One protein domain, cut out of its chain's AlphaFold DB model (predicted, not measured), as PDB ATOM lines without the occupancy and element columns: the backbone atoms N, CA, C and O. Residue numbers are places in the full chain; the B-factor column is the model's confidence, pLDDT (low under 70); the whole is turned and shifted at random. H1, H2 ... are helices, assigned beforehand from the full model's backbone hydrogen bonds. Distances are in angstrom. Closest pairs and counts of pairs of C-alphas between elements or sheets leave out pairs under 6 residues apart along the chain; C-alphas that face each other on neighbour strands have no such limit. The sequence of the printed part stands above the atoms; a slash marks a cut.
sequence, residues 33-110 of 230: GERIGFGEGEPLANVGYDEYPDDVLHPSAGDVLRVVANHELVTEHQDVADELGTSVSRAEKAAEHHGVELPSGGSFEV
ATOM      1  N   GLY A  33     365.438 260.294 272.766       59.47
ATOM      2  CA  GLY A  33     364.039 259.997 273.121       59.47
ATOM      3  C   GLY A  33     363.645 260.526 274.513       59.47
ATOM      4  O   GLY A  33     364.460 261.157 275.187       59.47
ATOM      5  N   GLU A  34     362.417 260.233 274.963       57.47
ATOM      6  CA  GLU A  34     361.988 260.432 276.360       57.47
ATOM      7  C   GLU A  34     362.957 259.682 277.287       57.47
ATOM      8  O   GLU A  34     363.018 258.448 277.297       57.47
ATOM      9  N   ARG A  35     363.781 260.437 278.013       67.25
ATOM     10  CA  ARG A  35     364.810 259.928 278.918       67.25
ATOM     11  C   ARG A  35     364.842 260.806 280.160       67.25
ATOM     12  O   ARG A  35     364.391 261.943 280.142       67.25
ATOM     13  N   ILE A  36     365.316 260.225 281.253       74.75
ATOM     14  CA  ILE A  36     365.394 260.895 282.547       74.75
ATOM     15  C   ILE A  36     366.622 261.799 282.552       74.75
ATOM     16  O   ILE A  36     367.734 261.321 282.340       74.75
ATOM     17  N   GLY A  37     366.430 263.083 282.850       76.69
ATOM     18  CA  GLY A  37     367.522 264.025 283.057       76.69
ATOM     19  C   GLY A  37     367.190 265.422 282.546       76.69
ATOM     20  O   GLY A  37     366.695 265.604 281.438       76.69
ATOM     21  N   PHE A  38     367.504 266.451 283.337       81.25
ATOM     22  CA  PHE A  38     367.227 267.835 282.961       81.25
ATOM     23  C   PHE A  38     368.015 268.251 281.713       81.25
ATOM     24  O   PHE A  38     369.236 268.437 281.773       81.25
ATOM     25  N   GLY A  39     367.295 268.458 280.609       75.50
ATOM     26  CA  GLY A  39     367.866 268.777 279.299       75.50
ATOM     27  C   GLY A  39     368.403 267.565 278.533       75.50
ATOM     28  O   GLY A  39     368.973 267.754 277.461       75.50
ATOM     29  N   GLU A  40     368.219 266.350 279.051       69.88
ATOM     30  CA  GLU A  40     368.708 265.092 278.478       69.88
ATOM     31  C   GLU A  40     367.547 264.330 277.811       69.88
ATOM     32  O   GLU A  40     367.200 263.219 278.199       69.88
ATOM     33  N   GLY A  41     366.918 264.942 276.803       72.50
ATOM     34  CA  GLY A  41     365.784 264.357 276.077       72.50
ATOM     35  C   GLY A  41     364.538 265.232 276.081       72.50
ATOM     36  O   GLY A  41     364.622 266.461 276.143       72.50
ATOM     37  N   GLU A  42     363.377 264.597 275.939       80.50
ATOM     38  CA  GLU A  42     362.090 265.278 276.068       80.50
ATOM     39  C   GLU A  42     361.696 265.415 277.551       80.50
ATOM     40  O   GLU A  42     361.819 264.450 278.306       80.50
ATOM     41  N   PRO A  43     361.205 266.591 277.984       85.19
ATOM     42  CA  PRO A  43     360.850 266.830 279.379       85.19
ATOM     43  C   PRO A  43     359.685 265.948 279.839       85.19
ATOM     44  O   PRO A  43     358.596 265.972 279.255       85.19
ATOM     45  N   LEU A  44     359.870 265.253 280.964       87.56
ATOM     46  CA  LEU A  44     358.880 264.308 281.496       87.56
ATOM     47  C   LEU A  44     357.602 264.990 282.018       87.56
ATOM     48  O   LEU A  44     356.549 264.362 282.144       87.56
ATOM     49  N   ALA A  45     357.655 266.288 282.332       83.75
ATOM     50  CA  ALA A  45     356.529 267.018 282.912       83.75
ATOM     51  C   ALA A  45     355.449 267.467 281.902       83.75
ATOM     52  O   ALA A  45     354.552 268.225 282.278       83.75
ATOM     53  N   ASN A  46     355.485 267.002 280.644       83.50
ATOM     54  CA  ASN A  46     354.598 267.438 279.545       83.50
ATOM     55  C   ASN A  46     354.613 268.964 279.285       83.50
ATOM     56  O   ASN A  46     353.696 269.507 278.662       83.50
ATOM     57  N   VAL A  47     355.636 269.661 279.776       86.75
ATOM     58  CA  VAL A  47     355.890 271.097 279.593       86.75
ATOM     59  C   VAL A  47     357.354 271.282 279.215       86.75
ATOM     60  O   VAL A  47     358.165 270.410 279.510       86.75
ATOM     61  N   GLY A  48     357.713 272.392 278.567       85.62
ATOM     62  CA  GLY A  48     359.114 272.640 278.209       85.62
ATOM     63  C   GLY A  48     360.013 272.783 279.445       85.62
ATOM     64  O   GLY A  48     359.550 273.243 280.488       85.62
ATOM     65  N   TYR A  49     361.310 272.466 279.332       86.62
ATOM     66  CA  TYR A  49     362.270 272.681 280.432       86.62
ATOM     67  C   TYR A  49     362.343 274.145 280.890       86.62
ATOM     68  O   TYR A  49     362.606 274.404 282.058       86.62
ATOM     69  N   ASP A  50     362.045 275.111 280.016       87.69
ATOM     70  CA  ASP A  50     361.952 276.532 280.386       87.69
ATOM     71  C   ASP A  50     360.813 276.827 281.385       87.69
ATOM     72  O   ASP A  50     360.788 277.884 282.016       87.69
ATOM     73  N   GLU A  51     359.848 275.914 281.508       87.50
ATOM     74  CA  GLU A  51     358.725 275.990 282.446       87.50
ATOM     75  C   GLU A  51     358.979 275.183 283.727       87.50
ATOM     76  O   GLU A  51     358.165 275.225 284.657       87.50
ATOM     77  N   TYR A  52     360.103 274.459 283.805       89.81
ATOM     78  CA  TYR A  52     360.492 273.778 285.033       89.81
ATOM     79  C   TYR A  52     360.828 274.817 286.109       89.81
ATOM     80  O   TYR A  52     361.326 275.907 285.821       89.81
ATOM     81  N   PRO A  53     360.546 274.508 287.382       85.81
ATOM     82  CA  PRO A  53     360.839 275.426 288.463       85.81
ATOM     83  C   PRO A  53     362.355 275.567 288.655       85.81
ATOM     84  O   PRO A  53     363.030 274.589 288.964       85.81
ATOM     85  N   ASP A  54     362.862 276.803 288.611       85.56
ATOM     86  CA  ASP A  54     364.258 277.119 288.970       85.56
ATOM     87  C   ASP A  54     364.621 276.660 290.402       85.56
ATOM     88  O   ASP A  54     365.782 276.403 290.723       85.56
ATOM     89  N   ASP A  55     363.622 276.589 291.292       88.50
ATOM     90  CA  ASP A  55     363.750 276.033 292.638       88.50
ATOM     91  C   ASP A  55     362.612 275.049 292.936       88.50
ATOM     92  O   ASP A  55     361.453 275.436 293.107       88.50
ATOM     93  N   VAL A  56     362.967 273.772 293.090       88.25
ATOM     94  CA  VAL A  56     362.048 272.672 293.435       88.25
ATOM     95  C   VAL A  56     361.312 272.862 294.770       88.25
ATOM     96  O   VAL A  56     360.269 272.253 295.002       88.25
ATOM     97  N   LEU A  57     361.804 273.729 295.660       90.00
ATOM     98  CA  LEU A  57     361.130 274.060 296.922       90.00
ATOM     99  C   LEU A  57     360.059 275.149 296.765       90.00
ATOM    100  O   LEU A  57     359.317 275.421 297.709       90.00
ATOM    101  N   HIS A  58     359.964 275.790 295.599       91.31
ATOM    102  CA  HIS A  58     358.979 276.837 295.363       91.31
ATOM    103  C   HIS A  58     357.551 276.252 295.319       91.31
ATOM    104  O   HIS A  58     357.358 275.173 294.761       91.31
ATOM    105  N   PRO A  59     356.514 276.948 295.830       86.50
ATOM    106  CA  PRO A  59     355.133 276.441 295.841       86.50
ATOM    107  C   PRO A  59     354.568 276.021 294.476       86.50
ATOM    108  O   PRO A  59     353.682 275.177 294.418       86.50
ATOM    109  N   SER A  60     355.062 276.603 293.380       85.62
ATOM    110  CA  SER A  60     354.644 276.248 292.014       85.62
ATOM    111  C   SER A  60     355.295 274.969 291.478       85.62
ATOM    112  O   SER A  60     354.849 274.455 290.460       85.62
ATOM    113  N   ALA A  61     356.331 274.448 292.143       89.19
ATOM    114  CA  ALA A  61     357.057 273.260 291.703       89.19
ATOM    115  C   ALA A  61     356.274 271.955 291.921       89.19
ATOM    116  O   ALA A  61     356.596 270.939 291.311       89.19
ATOM    117  N   GLY A  62     355.249 271.971 292.782       89.56
ATOM    118  CA  GLY A  62     354.532 270.764 293.193       89.56
ATOM    119  C   GLY A  62     353.824 270.029 292.053       89.56
ATOM    120  O   GLY A  62     353.728 268.805 292.098       89.56
ATOM    121  N   ASP A  63     353.352 270.742 291.027       90.69
ATOM    122  CA  ASP A  63     352.675 270.112 289.889       90.69
ATOM    123  C   ASP A  63     353.672 269.413 288.958       90.69
ATOM    124  O   ASP A  63     353.471 268.241 288.647       90.69
ATOM    125  N   VAL A  64     354.788 270.069 288.617       91.50
ATOM    126  CA  VAL A  64     355.892 269.469 287.843       91.50
ATOM    127  C   VAL A  64     356.457 268.254 288.578       91.50
ATOM    128  O   VAL A  64     356.522 267.168 288.011       91.50
ATOM    129  N   LEU A  65     356.770 268.403 289.870       91.69
ATOM    130  CA  LEU A  65     357.298 267.323 290.705       91.69
ATOM    131  C   LEU A  65     356.356 266.115 290.749       91.69
ATOM    132  O   LEU A  65     356.813 264.978 290.714       91.69
ATOM    133  N   ARG A  66     355.038 266.345 290.806       92.38
ATOM    134  CA  ARG A  66     354.048 265.265 290.803       92.38
ATOM    135  C   ARG A  66     353.987 264.549 289.458       92.38
ATOM    136  O   ARG A  66     353.820 263.335 289.459       92.38
ATOM    137  N   VAL A  67     354.088 265.266 288.338       92.38
ATOM    138  CA  VAL A  67     354.099 264.634 287.009       92.38
ATOM    139  C   VAL A  67     355.364 263.797 286.840       92.38
ATOM    140  O   VAL A  67     355.251 262.614 286.539       92.38
ATOM    141  N   VAL A  68     356.533 264.370 287.142       90.88
ATOM    142  CA  VAL A  68     357.828 263.676 287.060       90.88
ATOM    143  C   VAL A  68     357.846 262.435 287.955       90.88
ATOM    144  O   VAL A  68     358.128 261.344 287.478       90.88
ATOM    145  N   ALA A  69     357.462 262.554 289.229       90.88
ATOM    146  CA  ALA A  69     357.491 261.429 290.168       90.88
ATOM    147  C   ALA A  69     356.548 260.266 289.801       90.88
ATOM    148  O   ALA A  69     356.738 259.159 290.294       90.88
ATOM    149  N   ASN A  70     355.523 260.508 288.972       90.00
ATOM    150  CA  ASN A  70     354.594 259.477 288.493       90.00
ATOM    151  C   ASN A  70     354.901 259.013 287.059       90.00
ATOM    152  O   ASN A  70     354.108 258.259 286.489       90.00
ATOM    153  N   HIS A  71     355.994 259.482 286.455       88.81
ATOM    154  CA  HIS A  71     356.375 259.096 285.104       88.81
ATOM    155  C   HIS A  71     356.867 257.642 285.069       88.81
ATOM    156  O   HIS A  71     357.525 257.187 285.998       88.81
ATOM    157  N   GLU A  72     356.574 256.901 283.995       84.88
ATOM    158  CA  GLU A  72     356.884 255.461 283.912       84.88
ATOM    159  C   GLU A  72     358.383 255.142 283.882       84.88
ATOM    160  O   GLU A  72     358.793 254.057 284.290       84.88
ATOM    161  N   LEU A  73     359.188 256.100 283.421       81.94
ATOM    162  CA  LEU A  73     360.645 256.004 283.431       81.94
ATOM    163  C   LEU A  73     361.223 256.218 284.836       81.94
ATOM    164  O   LEU A  73     362.292 255.701 285.125       81.94
ATOM    165  N   VAL A  74     360.519 256.937 285.715       84.81
ATOM    166  CA  VAL A  74     361.010 257.287 287.049       84.81
ATOM    167  C   VAL A  74     360.724 256.141 288.011       84.81
ATOM    168  O   VAL A  74     359.583 255.863 288.386       84.81
ATOM    169  N   THR A  75     361.789 255.480 288.441       81.50
ATOM    170  CA  THR A  75     361.743 254.298 289.306       81.50
ATOM    171  C   THR A  75     362.324 254.553 290.693       81.50
ATOM    172  O   THR A  75     361.989 253.833 291.639       81.50
ATOM    173  N   GLU A  76     363.135 255.602 290.845       84.31
ATOM    174  CA  GLU A  76     363.780 255.961 292.105       84.31
ATOM    175  C   GLU A  76     363.863 257.475 292.366       84.31
ATOM    176  O   GLU A  76     363.505 258.314 291.540       84.31
ATOM    177  N   HIS A  77     364.309 257.850 293.571       87.69
ATOM    178  CA  HIS A  77     364.463 259.261 293.952       87.69
ATOM    179  C   HIS A  77     365.551 259.973 293.137       87.69
ATOM    180  O   HIS A  77     365.469 261.190 292.953       87.69
ATOM    181  N   GLN A  78     366.570 259.226 292.698       84.25
ATOM    182  CA  GLN A  78     367.665 259.733 291.874       84.25
ATOM    183  C   GLN A  78     367.133 260.220 290.525       84.25
ATOM    184  O   GLN A  78     367.364 261.374 290.184       84.25
ATOM    185  N   ASP A  79     366.274 259.432 289.873       86.00
ATOM    186  CA  ASP A  79     365.626 259.802 288.610       86.00
ATOM    187  C   ASP A  79     364.883 261.146 288.692       86.00
ATOM    188  O   ASP A  79     364.995 262.006 287.819       86.00
ATOM    189  N   VAL A  80     364.140 261.369 289.782       88.00
ATOM    190  CA  VAL A  80     363.426 262.638 290.007       88.00
ATOM    191  C   VAL A  80     364.400 263.800 290.179       88.00
ATOM    192  O   VAL A  80     364.124 264.917 289.740       88.00
ATOM    193  N   ALA A  81     365.524 263.566 290.853       87.69
ATOM    194  CA  ALA A  81     366.539 264.583 291.062       87.69
ATOM    195  C   ALA A  81     367.249 264.944 289.753       87.69
ATOM    196  O   ALA A  81     367.413 266.133 289.470       87.69
ATOM    197  N   ASP A  82     367.590 263.937 288.951       86.31
ATOM    198  CA  ASP A  82     368.248 264.102 287.662       86.31
ATOM    199  C   ASP A  82     367.344 264.837 286.674       86.31
ATOM    200  O   ASP A  82     367.777 265.830 286.085       86.31
ATOM    201  N   GLU A  83     366.068 264.451 286.575       89.00
ATOM    202  CA  GLU A  83     365.081 265.116 285.715       89.00
ATOM    203  C   GLU A  83     364.842 266.580 286.103       89.00
ATOM    204  O   GLU A  83     364.664 267.445 285.248       89.00
ATOM    205  N   LEU A  84     364.861 266.891 287.400       88.00
ATOM    206  CA  LEU A  84     364.683 268.258 287.895       88.00
ATOM    207  C   LEU A  84     365.994 269.054 287.965       88.00
ATOM    208  O   LEU A  84     365.979 270.208 288.398       88.00
ATOM    209  N   GLY A  85     367.130 268.456 287.592       86.50
ATOM    210  CA  GLY A  85     368.435 269.116 287.605       86.50
ATOM    211  C   GLY A  85     368.887 269.530 289.010       86.50
ATOM    212  O   GLY A  85     369.522 270.570 289.189       86.50
ATOM    213  N   THR A  86     368.533 268.746 290.028       88.69
ATOM    214  CA  THR A  86     368.778 269.041 291.447       88.69
ATOM    215  C   THR A  86     369.439 267.854 292.156       88.69
ATOM    216  O   THR A  86     369.643 266.798 291.580       88.69
ATOM    217  N   SER A  87     369.787 268.000 293.439       85.94
ATOM    218  CA  SER A  87     370.253 266.870 294.253       85.94
ATOM    219  C   SER A  87     369.093 266.059 294.834       85.94
ATOM    220  O   SER A  87     368.053 266.630 295.184       85.94
ATOM    221  N   VAL A  88     369.312 264.757 295.062       86.62
ATOM    222  CA  VAL A  88     368.346 263.839 295.706       86.62
ATOM    223  C   VAL A  88     367.790 264.424 296.995       86.62
ATOM    224  O   VAL A  88     366.584 264.534 297.177       86.62
ATOM    225  N   SER A  89     368.669 264.934 297.859       86.44
ATOM    226  CA  SER A  89     368.260 265.534 299.133       86.44
ATOM    227  C   SER A  89     367.336 266.755 298.988       86.44
ATOM    228  O   SER A  89     366.578 267.062 299.910       86.44
ATOM    229  N   ARG A  90     367.407 267.493 297.868       89.12
ATOM    230  CA  ARG A  90     366.467 268.582 297.559       89.12
ATOM    231  C   ARG A  90     365.178 268.042 296.957       89.12
ATOM    232  O   ARG A  90     364.127 268.545 297.341       89.12
ATOM    233  N   ALA A  91     365.251 267.047 296.075       88.06
ATOM    234  CA  ALA A  91     364.075 266.393 295.505       88.06
ATOM    235  C   ALA A  91     363.207 265.746 296.601       88.06
ATOM    236  O   ALA A  91     362.006 265.998 296.661       88.06
ATOM    237  N   GLU A  92     363.818 265.033 297.552       89.88
ATOM    238  CA  GLU A  92     363.132 264.435 298.707       89.88
ATOM    239  C   GLU A  92     362.443 265.487 299.582       89.88
ATOM    240  O   GLU A  92     361.269 265.355 299.927       89.88
ATOM    241  N   LYS A  93     363.148 266.577 299.904       90.62
ATOM    242  CA  LYS A  93     362.571 267.686 300.681       90.62
ATOM    243  C   LYS A  93     361.435 268.379 299.941       90.62
ATOM    244  O   LYS A  93     360.465 268.779 300.575       90.62
ATOM    245  N   ALA A  94     361.560 268.551 298.628       91.19
ATOM    246  CA  ALA A  94     360.499 269.113 297.807       91.19
ATOM    247  C   ALA A  94     359.269 268.199 297.819       91.19
ATOM    248  O   ALA A  94     358.156 268.678 298.022       91.19
ATOM    249  N   ALA A  95     359.460 266.887 297.694       90.38
ATOM    250  CA  ALA A  95     358.369 265.921 297.720       90.38
ATOM    251  C   ALA A  95     357.643 265.902 299.069       90.38
ATOM    252  O   ALA A  95     356.414 265.979 299.100       90.38
ATOM    253  N   GLU A  96     358.386 265.927 300.180       91.00
ATOM    254  CA  GLU A  96     357.810 266.077 301.521       91.00
ATOM    255  C   GLU A  96     357.036 267.398 301.652       91.00
ATOM    256  O   GLU A  96     355.912 267.423 302.159       91.00
ATOM    257  N   HIS A  97     357.610 268.500 301.159       91.12
ATOM    258  CA  HIS A  97     357.002 269.827 301.242       91.12
ATOM    259  C   HIS A  97     355.698 269.937 300.440       91.12
ATOM    260  O   HIS A  97     354.746 270.574 300.896       91.12
ATOM    261  N   HIS A  98     355.644 269.299 299.269       90.69
ATOM    262  CA  HIS A  98     354.509 269.350 298.342       90.69
ATOM    263  C   HIS A  98     353.531 268.175 298.495       90.69
ATOM    264  O   HIS A  98     352.519 268.126 297.791       90.69
ATOM    265  N   GLY A  99     353.805 267.239 299.410       90.31
ATOM    266  CA  GLY A  99     352.982 266.051 299.638       90.31
ATOM    267  C   GLY A  99     352.942 265.105 298.435       90.31
ATOM    268  O   GLY A  99     351.883 264.568 298.114       90.31
ATOM    269  N   VAL A 100     354.068 264.957 297.736       91.00
ATOM    270  CA  VAL A 100     354.240 264.025 296.614       91.00
ATOM    271  C   VAL A 100     354.915 262.761 297.141       91.00
ATOM    272  O   VAL A 100     355.931 262.840 297.827       91.00
ATOM    273  N   GLU A 101     354.347 261.596 296.842       86.75
ATOM    274  CA  GLU A 101     354.992 260.316 297.134       86.75
ATOM    275  C   GLU A 101     356.023 260.033 296.042       86.75
ATOM    276  O   GLU A 101     355.683 260.000 294.861       86.75
ATOM    277  N   LEU A 102     357.286 259.876 296.439       85.06
ATOM    278  CA  LEU A 102     358.345 259.465 295.528       85.06
ATOM    279  C   LEU A 102     358.380 257.935 295.416       85.06
ATOM    280  O   LEU A 102     358.068 257.244 296.395       85.06
ATOM    281  N   PRO A 103     358.768 257.392 294.253       79.75
ATOM    282  CA  PRO A 103     358.920 255.957 294.090       79.75
ATOM    283  C   PRO A 103     360.041 255.441 294.997       79.75
ATOM    284  O   PRO A 103     361.182 255.896 294.943       79.75
ATOM    285  N   SER A 104     359.711 254.475 295.857       64.00
ATOM    286  CA  SER A 104     360.675 253.855 296.763       64.00
ATOM    287  C   SER A 104     361.468 252.776 296.018       64.00
ATOM    288  O   SER A 104     361.144 251.587 296.108       64.00
ATOM    289  N   GLY A 105     362.482 253.194 295.261       53.59
ATOM    290  CA  GLY A 105     363.471 252.291 294.672       53.59
ATOM    291  C   GLY A 105     364.144 251.445 295.760       53.59
ATOM    292  O   GLY A 105     364.507 251.940 296.832       53.59
ATOM    293  N   GLY A 106     364.229 250.134 295.536       45.00
ATOM    294  CA  GLY A 106     364.803 249.190 296.488       45.00
ATOM    295  C   GLY A 106     366.306 249.399 296.660       45.00
ATOM    296  O   GLY A 106     367.040 249.291 295.697       45.00
ATOM    297  N   SER A 107     366.718 249.655 297.906       42.41
ATOM    298  CA  SER A 107     368.058 249.488 298.498       42.41
ATOM    299  C   SER A 107     369.293 249.714 297.615       42.41
ATOM    300  O   SER A 107     369.599 248.904 296.752       42.41
ATOM    301  N   PHE A 108     370.108 250.688 298.037       43.16
ATOM    302  CA  PHE A 108     371.554 250.781 297.816       43.16
ATOM    303  C   PHE A 108     372.251 249.406 297.816       43.16
ATOM    304  O   PHE A 108     372.702 248.925 298.861       43.16
ATOM    305  N   GLU A 109     372.419 248.808 296.644       35.88
ATOM    306  CA  GLU A 109     373.626 248.056 296.352       35.88
ATOM    307  C   GLU A 109     374.613 249.067 295.784       35.88
ATOM    308  O   GLU A 109     374.456 249.574 294.680       35.88
ATOM    309  N   VAL A 110     375.650 249.386 296.563       41.53
ATOM    310  CA  VAL A 110     376.884 249.932 295.993       41.53
ATOM    311  C   VAL A 110     377.550 248.766 295.266       41.53
ATOM    312  O   VAL A 110     378.570 248.235 295.708       41.53
TER     313      VAL A 110
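AT A GLANCE: This is residues 33 to 110 of the 230 residues of an uncharacterized protein of Halobacteriales archaeon QH_7_66_36 (UniProt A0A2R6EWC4). There is little regular structure here: three short helices cross one another in a triangle, each touching the other two. The unnamed residues 33 to 60 loop round the outside, and residues 106 to 110 trail away as a tail. The 78 printed residues include H1, H2 and H3 in that order and no named strand; the class is all helix, with 27 residues in named elements. The whole is compact, with a radius of gyration of the C-alphas of 11.4 A and spans of 35 by 30 by 18 A.

HOW THE PARTS SIT: Start at H1, residues 61 to 69, which touches H2, residues 77 to 83; their closest C-alphas, Ala 69 and Val 80, are 6.1 A apart. They run opposite ways at a steep tilt of 69 degrees, only just short of about perpendicular. Next find H3, residues 88 to 98, which touches H2 about perpendicular, at 86 degrees; the closest C-alphas, Ala 81 and Val 88, are 5.0 A apart. H3 also touches H1, opposite ways at a steep tilt of 63 degrees, with the closest C-alphas, Gly 62 and His 98, 5.3 A apart. Every O i to N i+4 pair is within hydrogen-bond range in H1, H2 and H3.

IN THESE COORDINATES: Find C-alpha 61 at (357.057, 273.260, 291.703), where H1 begins its 11.9 A; H2 measures 10.1 A, and H3 runs 15.1 A to C-alpha 98 at (354.509, 269.350, 298.342).

THE WHOLE: The C-alphas of Ser 60 and Val 110 are the two farthest apart, 34.7 A. The printed part has no cut; H1 to H2 is a short link and H2 to H3 a tight one. Look for pLDDT under 70 at residues 33 to 35, 40 and 104 to 110.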